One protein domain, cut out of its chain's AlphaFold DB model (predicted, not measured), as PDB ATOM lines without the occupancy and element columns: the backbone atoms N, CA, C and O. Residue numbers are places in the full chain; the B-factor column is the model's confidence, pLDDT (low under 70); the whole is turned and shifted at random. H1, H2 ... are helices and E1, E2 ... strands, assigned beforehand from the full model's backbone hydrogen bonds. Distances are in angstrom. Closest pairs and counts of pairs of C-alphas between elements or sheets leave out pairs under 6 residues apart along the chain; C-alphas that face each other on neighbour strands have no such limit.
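AT A GLANCE: This is residues 388 to 498 of the 500 residues of an uncharacterized protein of Pseudogymnoascus destructans (strain ATCC MYA-4855 / 20631-21) (UniProt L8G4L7). What is the main picture? A small parallel sheet of three strands has an arc of three helices, H4, H3 and H5, round one side; H4 packs over edge strand E2, and H3 bridges H4 and H5. H2 sits near the ends of E1 and E2, H1 lies off by itself near the start of E1, and residues 465 to 482 make a long loop before H5. How is it made up? The printed part has 111 residues, in the order H1 E1 H2 E2 H3 H4 E3 H5; the sheet's order is E2 E1 E3, all parallel, and the class is mixed, helices and strands, with 54 residues, under half, in named elements. How compact is it? It is compact and rounded, with a radius of gyration of the C-alphas of 13.6 A and spans of 37 by 34 by 31 A.

IN THESE COORDINATES: Where do the first elements lie? H1, residues 388 to 393, begins with C-alpha 388 at (189.446, 204.682, 162.109). E1 is residues 399 to 403, 12.8 A long, H2 is 407 to 412, and E2 is 420 to 422. What follows? H3 is residues 434 to 441, 10.3 A, H4 is 446 to 452, 10.0 A, and E3 is 460 to 464, 12.9 A. H5, residues 483 to 496, measures 20.0 A and ends with C-alpha 496 at (216.606, 210.927, 164.894).

HOW THE PARTS SIT: How are the strands paired? Inner strand E1 is parallel to E3 at 21 degrees, with N 400 and O 460 at 2.9 A, and to E2 at 22 degrees, with N 421 and O 401 at 3.0 A. E1, H2, E2 form a strand-helix-strand unit, two parallel neighbour strands with a helix between; E2, H3 H4, E3 form a split one, with E1 between its strands; both crossovers are right-handed. Which helices are on the sheet? H4 is over E2 at a height over the sheet of 8.1 A, and runs across the strands at 75 degrees to E2 on the local plane; the closest C-alphas are those of Leu 421 and Glu 448, 5.0 A. H2 and H5 are on the sheet but only graze it, and H1 is only just not on it, with 4 pairs of C-alphas within 10 A. How do the helices meet? H3 and H4 touch as a helical hairpin, opposite ways at a shallow tilt of 14 degrees, closest at the C-alphas of Leu 441 and Ala 449, 5.8 A. H5 touches H3 with residues 491 to 496 alone, at a steep tilt of 54 degrees, opposite ways, closest at the C-alphas of Ala 434 and Ala 491, 5.1 A. Are the helix backbones in range? Every O i to N i+4 pair is within hydrogen-bond range in H2, H3 and H4, against 1 of 2 in H1 and 9 of 10 in H5.

THE WHOLE: How far does it reach? The two C-alphas farthest apart are those of Lys 395 and Thr 477, 37.4 A. Is it continuous? The printed part has no cut; the links E2 to H3 and E3 to H5 are long. Where is confidence low? Residues 469 to 481 and 494 to 498 are under 70, while the mean pLDDT of the printed part is 82.5.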
ATOM      1  N   ASP A 388     190.397 203.706 162.658       86.38
ATOM      2  CA  ASP A 388     189.446 204.682 162.109       86.38
ATOM      3  C   ASP A 388     190.065 206.083 161.945       86.38
ATOM      4  O   ASP A 388     189.857 206.750 160.927       86.38
ATOM      5  N   ASP A 389     190.889 206.511 162.908       85.75
ATOM      6  CA  ASP A 389     191.618 207.783 162.850       85.75
ATOM      7  C   ASP A 389     192.737 207.735 161.799       85.75
ATOM      8  O   ASP A 389     192.903 208.668 161.012       85.75
ATOM      9  N   LEU A 390     193.453 206.609 161.720       86.94
ATOM     10  CA  LEU A 390     194.481 206.341 160.715       86.94
ATOM     11  C   LEU A 390     193.942 206.520 159.286       86.94
ATOM     12  O   LEU A 390     194.579 207.187 158.470       86.94
ATOM     13  N   VAL A 391     192.738 206.014 158.994       87.56
ATOM     14  CA  VAL A 391     192.061 206.195 157.694       87.56
ATOM     15  C   VAL A 391     191.742 207.668 157.396       87.56
ATOM     16  O   VAL A 391     191.629 208.051 156.229       87.56
ATOM     17  N   ASN A 392     191.623 208.528 158.410       87.94
ATOM     18  CA  ASN A 392     191.477 209.972 158.215       87.94
ATOM     19  C   ASN A 392     192.831 210.665 158.004       87.94
ATOM     20  O   ASN A 392     192.946 211.469 157.076       87.94
ATOM     21  N   TYR A 393     193.875 210.293 158.751       86.06
ATOM     22  CA  TYR A 393     195.227 210.820 158.528       86.06
ATOM     23  C   TYR A 393     195.792 210.427 157.153       86.06
ATOM     24  O   TYR A 393     196.399 211.272 156.497       86.06
ATOM     25  N   MET A 394     195.496 209.223 156.642       86.81
ATOM     26  CA  MET A 394     195.862 208.783 155.279       86.81
ATOM     27  C   MET A 394     195.324 209.694 154.156       86.81
ATOM     28  O   MET A 394     195.842 209.656 153.043       86.81
ATOM     29  N   LYS A 395     194.293 210.512 154.420       87.00
ATOM     30  CA  LYS A 395     193.715 211.468 153.452       87.00
ATOM     31  C   LYS A 395     194.344 212.866 153.536       87.00
ATOM     32  O   LYS A 395     194.097 213.690 152.659       87.00
ATOM     33  N   GLN A 396     195.088 213.157 154.606       86.19
ATOM     34  CA  GLN A 396     195.553 214.506 154.970       86.19
ATOM     35  C   GLN A 396     197.087 214.608 155.074       86.19
ATOM     36  O   GLN A 396     197.657 215.687 154.895       86.19
ATOM     37  N   HIS A 397     197.760 213.489 155.340       87.94
ATOM     38  CA  HIS A 397     199.189 213.408 155.626       87.94
ATOM     39  C   HIS A 397     199.866 212.293 154.823       87.94
ATOM     40  O   HIS A 397     199.246 211.303 154.433       87.94
ATOM     41  N   ARG A 398     201.174 212.442 154.592       90.38
ATOM     42  CA  ARG A 398     202.026 211.396 154.032       90.38
ATOM     43  C   ARG A 398     202.448 210.478 155.172       90.38
ATOM     44  O   ARG A 398     203.269 210.865 155.997       90.38
ATOM     45  N   ILE A 399     201.905 209.265 155.191       92.19
ATOM     46  CA  ILE A 399     202.232 208.241 156.188       92.19
ATOM     47  C   ILE A 399     203.181 207.216 155.568       92.19
ATOM     48  O   ILE A 399     202.916 206.717 154.471       92.19
ATOM     49  N   LEU A 400     204.267 206.902 156.274       92.62
ATOM     50  CA  LEU A 400     205.118 205.754 155.989       92.62
ATOM     51  C   LEU A 400     204.681 204.590 156.880       92.62
ATOM     52  O   LEU A 400     204.741 204.692 158.106       92.62
ATOM     53  N   PHE A 401     204.241 203.495 156.269       93.56
ATOM     54  CA  PHE A 401     203.866 202.275 156.974       93.56
ATOM     55  C   PHE A 401     205.061 201.337 157.130       93.56
ATOM     56  O   PHE A 401     205.824 201.132 156.186       93.56
ATOM     57  N   VAL A 402     205.195 200.745 158.313       93.12
ATOM     58  CA  VAL A 402     206.260 199.793 158.642       93.12
ATOM     59  C   VAL A 402     205.624 198.517 159.185       93.12
ATOM     60  O   VAL A 402     205.079 198.503 160.288       93.12
ATOM     61  N   ASP A 403     205.683 197.447 158.400       93.31
ATOM     62  CA  ASP A 403     205.265 196.114 158.833       93.31
ATOM     63  C   ASP A 403     206.466 195.418 159.490       93.31
ATOM     64  O   ASP A 403     207.496 195.234 158.838       93.31
ATOM     65  N   ILE A 404     206.350 195.070 160.777       91.88
ATOM     66  CA  ILE A 404     207.433 194.450 161.572       91.88
ATOM     67  C   ILE A 404     207.255 192.915 161.646       91.88
ATOM     68  O   ILE A 404     207.919 192.207 162.402       91.88
ATOM     69  N   ARG A 405     206.343 192.346 160.848       90.88
ATOM     70  CA  ARG A 405     206.170 190.888 160.737       90.88
ATOM     71  C   ARG A 405     207.232 190.286 159.805       90.88
ATOM     72  O   ARG A 405     207.900 190.982 159.047       90.88
ATOM     73  N   SER A 406     207.393 188.964 159.852       91.62
ATOM     74  CA  SER A 406     208.280 188.247 158.925       91.62
ATOM     75  C   SER A 406     207.806 188.369 157.475       91.62
ATOM     76  O   SER A 406     206.605 188.492 157.207       91.62
ATOM     77  N   ARG A 407     208.734 188.280 156.516       90.44
ATOM     78  CA  ARG A 407     208.449 188.546 155.101       90.44
ATOM     79  C   ARG A 407     207.298 187.706 154.524       90.44
ATOM     80  O   ARG A 407     206.437 188.298 153.879       90.44
ATOM     81  N   PRO A 408     207.153 186.398 154.831       92.19
ATOM     82  CA  PRO A 408     206.004 185.618 154.368       92.19
ATOM     83  C   PRO A 408     204.646 186.121 154.884       92.19
ATOM     84  O   PRO A 408     203.634 185.921 154.218       92.19
ATOM     85  N   ALA A 409     204.593 186.776 156.052       91.19
ATOM     86  CA  ALA A 409     203.362 187.376 156.567       91.19
ATOM     87  C   ALA A 409     203.016 188.669 155.812       91.19
ATOM     88  O   ALA A 409     201.861 188.857 155.429       91.19
ATOM     89  N   PHE A 410     204.014 189.513 155.528       93.12
ATOM     90  CA  PHE A 410     203.858 190.692 154.671       93.12
ATOM     91  C   PHE A 410     203.416 190.314 153.248       93.12
ATOM     92  O   PHE A 410     202.442 190.872 152.739       93.12
ATOM     93  N   ASP A 411     204.070 189.323 152.635       91.81
ATOM     94  CA  ASP A 411     203.743 188.835 151.289       91.81
ATOM     95  C   ASP A 411     202.347 188.172 151.237       91.81
ATOM     96  O   ASP A 411     201.678 188.224 150.206       91.81
ATOM     97  N   SER A 412     201.865 187.592 152.349       93.19
ATOM     98  CA  SER A 412     200.499 187.039 152.449       93.19
ATOM     99  C   SER A 412     199.393 188.101 152.535       93.19
ATOM    100  O   SER A 412     198.234 187.804 152.243       93.19
ATOM    101  N   GLY A 413     199.736 189.328 152.938       91.25
ATOM    102  CA  GLY A 413     198.801 190.441 153.068       91.25
ATOM    103  C   GLY A 413     199.284 191.507 154.053       91.25
ATOM    104  O   GLY A 413     199.555 191.220 155.220       91.25
ATOM    105  N   HIS A 414     199.336 192.755 153.589       92.56
ATOM    106  CA  HIS A 414     199.774 193.942 154.331       92.56
ATOM    107  C   HIS A 414     198.814 195.121 154.093       92.56
ATOM    108  O   HIS A 414     197.926 195.049 153.238       92.56
ATOM    109  N   ILE A 415     198.970 196.221 154.841       91.38
ATOM    110  CA  ILE A 415     198.144 197.426 154.656       91.38
ATOM    111  C   ILE A 415     198.410 198.019 153.264       91.38
ATOM    112  O   ILE A 415     199.531 198.415 152.951       91.38
ATOM    113  N   MET A 416     197.371 198.104 152.428       89.56
ATOM    114  CA  MET A 416     197.483 198.603 151.054       89.56
ATOM    115  C   MET A 416     197.825 200.104 151.033       89.56
ATOM    116  O   MET A 416     196.951 200.961 151.162       89.56
ATOM    117  N   SER A 417     199.108 200.418 150.844       89.50
ATOM    118  CA  SER A 417     199.646 201.778 150.758       89.50
ATOM    119  C   SER A 417     200.756 201.863 149.704       89.50
ATOM    120  O   SER A 417     201.437 200.884 149.421       89.50
ATOM    121  N   GLN A 418     200.964 203.056 149.140       87.44
ATOM    122  CA  GLN A 418     202.084 203.349 148.232       87.44
ATOM    123  C   GLN A 418     203.412 203.563 148.975       87.44
ATOM    124  O   GLN A 418     204.474 203.609 148.361       87.44
ATOM    125  N   SER A 419     203.358 203.783 150.287       92.19
ATOM    126  CA  SER A 419     204.516 204.047 151.141       92.19
ATOM    127  C   SER A 419     204.476 203.077 152.310       92.19
ATOM    128  O   SER A 419     204.031 203.418 153.405       92.19
ATOM    129  N   ILE A 420     204.882 201.841 152.028       93.31
ATOM    130  CA  ILE A 420     205.000 200.752 152.991       93.31
ATOM    131  C   ILE A 420     206.332 200.025 152.787       93.31
ATOM    132  O   ILE A 420     206.788 199.871 151.654       93.31
ATOM    133  N   LEU A 421     206.949 199.598 153.886       92.81
ATOM    134  CA  LEU A 421     208.157 198.777 153.906       92.81
ATOM    135  C   LEU A 421     208.018 197.646 154.937       92.81
ATOM    136  O   LEU A 421     207.281 197.784 155.917       92.81
ATOM    137  N   CYS A 422     208.715 196.534 154.708       93.50
ATOM    138  CA  CYS A 422     208.743 195.376 155.596       93.50
ATOM    139  C   CYS A 422     210.120 195.281 156.269       93.50
ATOM    140  O   CYS A 422     211.144 195.123 155.600       93.50
ATOM    141  N   ILE A 423     210.148 195.380 157.600       92.31
ATOM    142  CA  ILE A 423     211.355 195.170 158.405       92.31
ATOM    143  C   ILE A 423     211.177 193.855 159.147       92.31
ATOM    144  O   ILE A 423     210.430 193.770 160.117       92.31
ATOM    145  N   GLU A 424     211.871 192.817 158.688       90.31
ATOM    146  CA  GLU A 424     211.828 191.534 159.378       90.31
ATOM    147  C   GLU A 424     212.444 191.645 160.785       90.31
ATOM    148  O   GLU A 424     213.496 192.272 160.937       90.31
ATOM    149  N   PRO A 425     211.896 190.950 161.802       89.06
ATOM    150  CA  PRO A 425     212.464 190.921 163.152       89.06
ATOM    151  C   PRO A 425     213.949 190.536 163.224       89.06
ATOM    152  O   PRO A 425     214.644 190.976 164.127       89.06
ATOM    153  N   ILE A 426     214.461 189.752 162.266       86.44
ATOM    154  CA  ILE A 426     215.881 189.360 162.190       86.44
ATOM    155  C   ILE A 426     216.813 190.499 161.728       86.44
ATOM    156  O   ILE A 426     218.024 190.439 161.947       86.44
ATOM    157  N   ALA A 427     216.268 191.540 161.094       86.81
ATOM    158  CA  ALA A 427     217.002 192.759 160.760       86.81
ATOM    159  C   ALA A 427     217.083 193.735 161.948       86.81
ATOM    160  O   ALA A 427     217.878 194.672 161.895       86.81
ATOM    161  N   LEU A 428     216.300 193.505 163.007       87.25
ATOM    162  CA  LEU A 428     216.295 194.280 164.244       87.25
ATOM    163  C   LEU A 428     217.153 193.592 165.311       87.25
ATOM    164  O   LEU A 428     217.274 192.369 165.357       87.25
ATOM    165  N   VAL A 429     217.798 194.406 166.141       85.19
ATOM    166  CA  VAL A 429     218.651 194.000 167.263       85.19
ATOM    167  C   VAL A 429     218.583 195.120 168.295       85.19
ATOM    168  O   VAL A 429     218.593 196.294 167.917       85.19
ATOM    169  N   GLU A 430     218.565 194.751 169.569       82.94
ATOM    170  CA  GLU A 430     218.687 195.660 170.706       82.94
ATOM    171  C   GLU A 430     219.840 196.671 170.511       82.94
ATOM    172  O   GLU A 430     220.910 196.342 169.992       82.94
ATOM    173  N   ASP A 431     219.586 197.922 170.898       80.56
ATOM    174  CA  ASP A 431     220.520 199.060 170.867       80.56
ATOM    175  C   ASP A 431     221.130 199.430 169.494       80.56
ATOM    176  O   ASP A 431     222.163 200.102 169.425       80.56
ATOM    177  N   MET A 432     220.485 199.069 168.375       85.00
ATOM    178  CA  MET A 432     220.874 199.598 167.061       85.00
ATOM    179  C   MET A 432     220.357 201.020 166.796       85.00
ATOM    180  O   MET A 432     219.283 201.412 167.240       85.00
ATOM    181  N   SER A 433     221.097 201.772 165.983       86.88
ATOM    182  CA  SER A 433     220.673 203.073 165.448       86.88
ATOM    183  C   SER A 433     219.983 202.947 164.083       86.88
ATOM    184  O   SER A 433     220.289 202.039 163.304       86.88
ATOM    185  N   ALA A 434     219.126 203.913 163.731       87.56
ATOM    186  CA  ALA A 434     218.471 203.982 162.419       87.56
ATOM    187  C   ALA A 434     219.440 203.878 161.216       87.56
ATOM    188  O   ALA A 434     219.080 203.310 160.188       87.56
ATOM    189  N   SER A 435     220.681 204.366 161.334       87.12
ATOM    190  CA  SER A 435     221.702 204.227 160.279       87.12
ATOM    191  C   SER A 435     222.157 202.774 160.083       87.12
ATOM    192  O   SER A 435     222.302 202.316 158.955       87.12
ATOM    193  N   GLN A 436     222.338 202.020 161.172       88.56
ATOM    194  CA  GLN A 436     222.705 200.595 161.123       88.56
ATOM    195  C   GLN A 436     221.535 199.711 160.667       88.56
ATOM    196  O   GLN A 436     221.751 198.620 160.135       88.56
ATOM    197  N   LEU A 437     220.300 200.182 160.871       89.38
ATOM    198  CA  LEU A 437     219.097 199.585 160.300       89.38
ATOM    199  C   LEU A 437     219.040 199.812 158.779       89.38
ATOM    200  O   LEU A 437     218.782 198.860 158.048       89.38
ATOM    201  N   GLU A 438     219.378 201.010 158.282       88.44
ATOM    202  CA  GLU A 438     219.497 201.268 156.834       88.44
ATOM    203  C   GLU A 438     220.565 200.376 156.173       88.44
ATOM    204  O   GLU A 438     220.309 199.791 155.122       88.44
ATOM    205  N   GLU A 439     221.736 200.209 156.801       87.44
ATOM    206  CA  GLU A 439     222.798 199.315 156.307       87.44
ATOM    207  C   GLU A 439     222.349 197.845 156.218       87.44
ATOM    208  O   GLU A 439     222.738 197.137 155.287       87.44
ATOM    209  N   ARG A 440     221.497 197.380 157.144       87.31
ATOM    210  CA  ARG A 440     220.883 196.039 157.083       87.31
ATOM    211  C   ARG A 440     219.787 195.936 156.023       87.31
ATOM    212  O   ARG A 440     219.653 194.890 155.389       87.31
ATOM    213  N   LEU A 441     219.037 197.013 155.796       86.12
ATOM    214  CA  LEU A 441     217.926 197.063 154.842       86.12
ATOM    215  C   LEU A 441     218.379 196.950 153.371       86.12
ATOM    216  O   LEU A 441     217.545 196.762 152.494       86.12
ATOM    217  N   VAL A 442     219.691 196.962 153.100       78.69
ATOM    218  CA  VAL A 442     220.306 196.633 151.793       78.69
ATOM    219  C   VAL A 442     220.026 195.184 151.341       78.69
ATOM    220  O   VAL A 442     220.200 194.862 150.169       78.69
ATOM    221  N   VAL A 443     219.582 194.299 152.243       78.88
ATOM    222  CA  VAL A 443     219.110 192.942 151.894       78.88
ATOM    223  C   VAL A 443     217.645 192.940 151.419       78.88
ATOM    224  O   VAL A 443     217.238 192.030 150.695       78.88
ATOM    225  N   SER A 444     216.858 193.956 151.789       81.25
ATOM    226  CA  SER A 444     215.469 194.132 151.346       81.25
ATOM    227  C   SER A 444     215.399 194.783 149.953       81.25
ATOM    228  O   SER A 444     216.382 195.368 149.495       81.25
ATOM    229  N   PRO A 445     214.247 194.713 149.254       87.75
ATOM    230  CA  PRO A 445     214.078 195.322 147.934       87.75
ATOM    231  C   PRO A 445     214.417 196.819 147.898       87.75
ATOM    232  O   PRO A 445     214.061 197.564 148.814       87.75
ATOM    233  N   ASP A 446     215.036 197.272 146.799       87.44
ATOM    234  CA  ASP A 446     215.532 198.650 146.635       87.44
ATOM    235  C   ASP A 446     214.478 199.711 146.987       87.44
ATOM    236  O   ASP A 446     214.791 200.707 147.633       87.44
ATOM    237  N   ASN A 447     213.211 199.488 146.618       89.62
ATOM    238  CA  ASN A 447     212.105 200.406 146.901       89.62
ATOM    239  C   ASN A 447     211.807 200.573 148.403       89.62
ATOM    240  O   ASN A 447     211.341 201.634 148.806       89.62
ATOM    241  N   GLU A 448     212.068 199.560 149.229       90.62
ATOM    242  CA  GLU A 448     211.852 199.604 150.681       90.62
ATOM    243  C   GLU A 448     213.003 200.355 151.369       90.62
ATOM    244  O   GLU A 448     212.764 201.234 152.201       90.62
ATOM    245  N   ALA A 449     214.245 200.115 150.931       89.75
ATOM    246  CA  ALA A 449     215.413 200.888 151.354       89.75
ATOM    247  C   ALA A 449     215.295 202.378 150.971       89.75
ATOM    248  O   ALA A 449     215.573 203.269 151.779       89.75
ATOM    249  N   ASP A 450     214.809 202.670 149.761       90.44
ATOM    250  CA  ASP A 450     214.617 204.039 149.282       90.44
ATOM    251  C   ASP A 450     213.430 204.767 149.937       90.44
ATOM    252  O   ASP A 450     213.397 206.001 149.905       90.44
ATOM    253  N   LEU A 451     212.474 204.044 150.535       91.56
ATOM    254  CA  LEU A 451     211.445 204.615 151.414       91.56
ATOM    255  C   LEU A 451     212.025 204.939 152.799       91.56
ATOM    256  O   LEU A 451     211.794 206.036 153.308       91.56
ATOM    257  N   PHE A 452     212.833 204.043 153.375       90.38
ATOM    258  CA  PHE A 452     213.460 204.246 154.688       90.38
ATOM    259  C   PHE A 452     214.427 205.443 154.717       90.38
ATOM    260  O   PHE A 452     214.409 206.241 155.658       90.38
ATOM    261  N   ARG A 453     215.210 205.635 153.646       88.44
ATOM    262  CA  ARG A 453     216.045 206.837 153.426       88.44
ATOM    263  C   ARG A 453     215.257 208.139 153.423       88.44
ATOM    264  O   ARG A 453     215.770 209.184 153.812       88.44
ATOM    265  N   LYS A 454     214.012 208.074 152.954       89.88
ATOM    266  CA  LYS A 454     213.106 209.215 152.810       89.88
ATOM    267  C   LYS A 454     212.127 209.319 153.980       89.88
ATOM    268  O   LYS A 454     211.189 210.100 153.886       89.88
ATOM    269  N   ARG A 455     212.334 208.593 155.095       87.38
ATOM    270  CA  ARG A 455     211.440 208.615 156.275       87.38
ATOM    271  C   ARG A 455     211.167 210.031 156.802       87.38
ATOM    272  O   ARG A 455     210.039 210.332 157.167       87.38
ATOM    273  N   GLN A 456     212.167 210.911 156.734       86.75
ATOM    274  CA  GLN A 456     212.077 212.329 157.111       86.75
ATOM    275  C   GLN A 456     211.180 213.195 156.194       86.75
ATOM    276  O   GLN A 456     210.839 214.316 156.559       86.75
ATOM    277  N   ASP A 457     210.785 212.691 155.017       89.31
ATOM    278  CA  ASP A 457     209.884 213.370 154.073       89.31
ATOM    279  C   ASP A 457     208.394 213.071 154.367       89.31
ATOM    280  O   ASP A 457     207.506 213.563 153.657       89.31
ATOM    281  N   TYR A 458     208.117 212.222 155.363       89.75
ATOM    282  CA  TYR A 458     206.782 211.808 155.797       89.75
ATOM    283  C   TYR A 458     206.380 212.521 157.092       89.75
ATOM    284  O   TYR A 458     207.217 212.923 157.893       89.75
ATOM    285  N   ASP A 459     205.073 212.680 157.294       88.00
ATOM    286  CA  ASP A 459     204.503 213.288 158.501       88.00
ATOM    287  C   ASP A 459     204.532 212.337 159.698       88.00
ATOM    288  O   ASP A 459     204.751 212.753 160.832       88.00
ATOM    289  N   PHE A 460     204.259 211.060 159.426       86.88
ATOM    290  CA  PHE A 460     204.082 210.017 160.425       86.88
ATOM    291  C   PHE A 460     204.722 208.721 159.935       86.88
ATOM    292  O   PHE A 460     204.492 208.299 158.798       86.88
ATOM    293  N   VAL A 461     205.475 208.070 160.818       89.25
ATOM    294  CA  VAL A 461     205.919 206.684 160.655       89.25
ATOM    295  C   VAL A 461     205.001 205.825 161.521       89.25
ATOM    296  O   VAL A 461     205.037 205.921 162.744       89.25
ATOM    297  N   VAL A 462     204.137 205.033 160.887       89.88
ATOM    298  CA  VAL A 462     203.160 204.168 161.562       89.88
ATOM    299  C   VAL A 462     203.619 202.726 161.417       89.88
ATOM    300  O   VAL A 462     203.617 202.172 160.317       89.88
ATOM    301  N   TYR A 463     204.020 202.124 162.532       90.44
ATOM    302  CA  TYR A 463     204.518 200.755 162.583       90.44
ATOM    303  C   TYR A 463     203.531 199.816 163.282       90.44
ATOM    304  O   TYR A 463     202.790 200.243 164.170       90.44
ATOM    305  N   TYR A 464     203.495 198.549 162.863       90.62
ATOM    306  CA  TYR A 464     202.543 197.558 163.374       90.62
ATOM    307  C   TYR A 464     203.069 196.116 163.286       90.62
ATOM    308  O   TYR A 464     203.970 195.805 162.503       90.62
ATOM    309  N   ASP A 465     202.475 195.229 164.087       88.75
ATOM    310  CA  ASP A 465     202.672 193.777 164.065       88.75
ATOM    311  C   ASP A 465     201.322 193.038 163.883       88.75
ATOM    312  O   ASP A 465     200.371 193.576 163.315       88.75
ATOM    313  N   GLN A 466     201.229 191.780 164.329       84.69
ATOM    314  CA  GLN A 466     200.013 190.968 164.247       84.69
ATOM    315  C   GLN A 466     199.154 190.965 165.531       84.69
ATOM    316  O   GLN A 466     198.009 190.499 165.496       84.69
ATOM    317  N   SER A 467     199.706 191.416 166.659       77.38
ATOM    318  CA  SER A 467     199.343 190.927 167.998       77.38
ATOM    319  C   SER A 467     199.361 191.993 169.098       77.38
ATOM    320  O   SER A 467     198.667 191.804 170.107       77.38
ATOM    321  N   SER A 468     200.110 193.079 168.924       78.81
ATOM    322  CA  SER A 468     200.388 194.088 169.946       78.81
ATOM    323  C   SER A 468     199.534 195.337 169.721       78.81
ATOM    324  O   SER A 468     199.388 195.823 168.604       78.81
ATOM    325  N   SER A 469     198.936 195.871 170.790       66.06
ATOM    326  CA  SER A 469     197.990 197.001 170.711       66.06
ATOM    327  C   SER A 469     198.458 198.266 171.438       66.06
ATOM    328  O   SER A 469     197.714 199.241 171.526       66.06
ATOM    329  N   SER A 470     199.670 198.256 171.993       62.97
ATOM    330  CA  SER A 470     200.195 199.327 172.840       62.97
ATOM    331  C   SER A 470     201.712 199.405 172.759       62.97
ATOM    332  O   SER A 470     202.394 198.417 173.016       62.97
ATOM    333  N   ASN A 471     202.240 200.600 172.493       59.44
ATOM    334  CA  ASN A 471     203.662 200.894 172.644       59.44
ATOM    335  C   ASN A 471     203.996 201.079 174.137       59.44
ATOM    336  O   ASN A 471     204.042 202.204 174.640       59.44
ATOM    337  N   LEU A 472     204.152 199.964 174.858       53.16
ATOM    338  CA  LEU A 472     204.601 199.949 176.252       53.16
ATOM    339  C   LEU A 472     206.106 200.233 176.316       53.16
ATOM    340  O   LEU A 472     206.934 199.334 176.437       53.16
ATOM    341  N   TYR A 473     206.452 201.518 176.238       50.66
ATOM    342  CA  TYR A 473     207.781 201.987 176.604       50.66
ATOM    343  C   TYR A 473     208.110 201.602 178.054       50.66
ATOM    344  O   TYR A 473     207.341 201.899 178.966       50.66
ATOM    345  N   ALA A 474     209.308 201.045 178.239       42.88
ATOM    346  CA  ALA A 474     209.990 200.877 179.522       42.88
ATOM    347  C   ALA A 474     209.285 199.996 180.578       42.88
ATOM    348  O   ALA A 474     209.005 200.446 181.688       42.88
ATOM    349  N   ASP A 475     209.151 198.702 180.281       42.81
ATOM    350  CA  ASP A 475     209.421 197.678 181.299       42.81
ATOM    351  C   ASP A 475     210.335 196.580 180.726       42.81
ATOM    352  O   ASP A 475     210.204 196.187 179.566       42.81
ATOM    353  N   GLU A 476     211.269 196.085 181.538       52.81
ATOM    354  CA  GLU A 476     212.228 195.029 181.171       52.81
ATOM    355  C   GLU A 476     211.566 193.637 181.120       52.81
ATOM    356  O   GLU A 476     212.186 192.656 180.712       52.81
ATOM    357  N   THR A 477     210.289 193.546 181.508       49.19
ATOM    358  CA  THR A 477     209.474 192.319 181.486       49.19
ATOM    359  C   THR A 477     208.741 192.063 180.158       49.19
ATOM    360  O   THR A 477     207.983 191.095 180.064       49.19
ATOM    361  N   SER A 478     208.958 192.909 179.139       53.81
ATOM    362  CA  SER A 478     208.287 192.860 177.828       53.81
ATOM    363  C   SER A 478     208.297 191.467 177.184       53.81
ATOM    364  O   SER A 478     209.313 190.769 177.207       53.81
ATOM    365  N   ASN A 479     207.174 191.070 176.576       58.56
ATOM    366  CA  ASN A 479     207.015 189.737 175.997       58.56
ATOM    367  C   ASN A 479     207.956 189.539 174.790       58.56
ATOM    368  O   ASN A 479     208.261 190.484 174.069       58.56
ATOM    369  N   VAL A 480     208.380 188.299 174.518       62.59
ATOM    370  CA  VAL A 480     209.334 187.973 173.435       62.59
ATOM    371  C   VAL A 480     208.820 188.425 172.060       62.59
ATOM    372  O   VAL A 480     209.605 188.818 171.201       62.59
ATOM    373  N   GLU A 481     207.500 188.422 171.865       63.78
ATOM    374  CA  GLU A 481     206.832 188.896 170.644       63.78
ATOM    375  C   GLU A 481     206.844 190.435 170.494       63.78
ATOM    376  O   GLU A 481     206.718 190.941 169.382       63.78
ATOM    377  N   GLU A 482     207.037 191.184 171.585       70.81
ATOM    378  CA  GLU A 482     207.023 192.657 171.621       70.81
ATOM    379  C   GLU A 482     208.428 193.272 171.453       70.81
ATOM    380  O   GLU A 482     208.550 194.451 171.110       70.81
ATOM    381  N   ILE A 483     209.494 192.477 171.627       79.25
ATOM    382  CA  ILE A 483     210.897 192.918 171.494       79.25
ATOM    383  C   ILE A 483     211.168 193.630 170.149       79.25
ATOM    384  O   ILE A 483     211.715 194.732 170.184       79.25
ATOM    385  N   PRO A 484     210.746 193.126 168.967       84.12
ATOM    386  CA  PRO A 484     211.036 193.801 167.697       84.12
ATOM    387  C   PRO A 484     210.376 195.186 167.576       84.12
ATOM    388  O   PRO A 484     210.965 196.106 167.014       84.12
ATOM    389  N   LEU A 485     209.173 195.367 168.135       85.25
ATOM    390  CA  LEU A 485     208.477 196.661 168.151       85.25
ATOM    391  C   LEU A 485     209.216 197.687 169.016       85.25
ATOM    392  O   LEU A 485     209.343 198.851 168.631       85.25
ATOM    393  N   ARG A 486     209.702 197.240 170.179       82.56
ATOM    394  CA  ARG A 486     210.502 198.021 171.128       82.56
ATOM    395  C   ARG A 486     211.858 198.409 170.531       82.56
ATOM    396  O   ARG A 486     212.260 199.564 170.629       82.56
ATOM    397  N   ASP A 487     212.535 197.469 169.878       85.25
ATOM    398  CA  ASP A 487     213.862 197.689 169.299       85.25
ATOM    399  C   ASP A 487     213.789 198.611 168.073       85.25
ATOM    400  O   ASP A 487     214.601 199.528 167.942       85.25
ATOM    401  N   PHE A 488     212.762 198.458 167.225       87.81
ATOM    402  CA  PHE A 488     212.491 199.403 166.138       87.81
ATOM    403  C   PHE A 488     212.161 200.807 166.663       87.81
ATOM    404  O   PHE A 488     212.720 201.790 166.172       87.81
ATOM    405  N   SER A 489     211.279 200.927 167.665       85.50
ATOM    406  CA  SER A 489     210.914 202.243 168.199       85.50
ATOM    407  C   SER A 489     212.120 202.931 168.844       85.50
ATOM    408  O   SER A 489     212.350 204.110 168.578       85.50
ATOM    409  N   LYS A 490     212.961 202.202 169.590       84.00
ATOM    410  CA  LYS A 490     214.225 202.720 170.134       84.00
ATOM    411  C   LYS A 490     215.166 203.205 169.024       84.00
ATOM    412  O   LYS A 490     215.599 204.356 169.063       84.00
ATOM    413  N   ALA A 491     215.398 202.384 167.996       84.69
ATOM    414  CA  ALA A 491     216.312 202.696 166.894       84.69
ATOM    415  C   ALA A 491     215.951 203.978 166.121       84.69
ATOM    416  O   ALA A 491     216.852 204.687 165.662       84.69
ATOM    417  N   ILE A 492     214.652 204.277 165.986       83.94
ATOM    418  CA  ILE A 492     214.146 205.503 165.353       83.94
ATOM    419  C   ILE A 492     214.132 206.682 166.339       83.94
ATOM    420  O   ILE A 492     214.753 207.713 166.074       83.94
ATOM    421  N   PHE A 493     213.444 206.554 167.480       76.56
ATOM    422  CA  PHE A 493     213.185 207.688 168.375       76.56
ATOM    423  C   PHE A 493     214.436 208.195 169.107       76.56
ATOM    424  O   PHE A 493     214.564 209.405 169.293       76.56
ATOM    425  N   GLU A 494     215.368 207.324 169.512       65.19
ATOM    426  CA  GLU A 494     216.521 207.739 170.329       65.19
ATOM    427  C   GLU A 494     217.575 208.525 169.528       65.19
ATOM    428  O   GLU A 494     218.273 209.373 170.085       65.19
ATOM    429  N   TYR A 495     217.664 208.308 168.210       56.34
ATOM    430  CA  TYR A 495     218.733 208.877 167.380       56.34
ATOM    431  C   TYR A 495     218.284 209.941 166.375       56.34
ATOM    432  O   TYR A 495     219.042 210.887 166.154       56.34
ATOM    433  N   ASP A 496     217.072 209.871 165.810       54.81
ATOM    434  CA  ASP A 496     216.606 210.927 164.894       54.81
ATOM    435  C   ASP A 496     216.242 212.224 165.652       54.81
ATOM    436  O   ASP A 496     216.459 213.321 165.134       54.81
ATOM    437  N   TYR A 497     215.778 212.133 166.907       54.56
ATOM    438  CA  TYR A 497     215.437 213.310 167.725       54.56
ATOM    439  C   TYR A 497     216.659 214.039 168.317       54.56
ATOM    440  O   TYR A 497     216.583 215.229 168.614       54.56
ATOM    441  N   ASN A 498     217.806 213.361 168.435       48.38
ATOM    442  CA  ASN A 498     219.074 213.928 168.923       48.38
ATOM    443  C   ASN A 498     219.879 214.670 167.828       48.38
ATOM    444  O   ASN A 498     221.078 214.906 167.980       48.38
TER     445      ASN A 498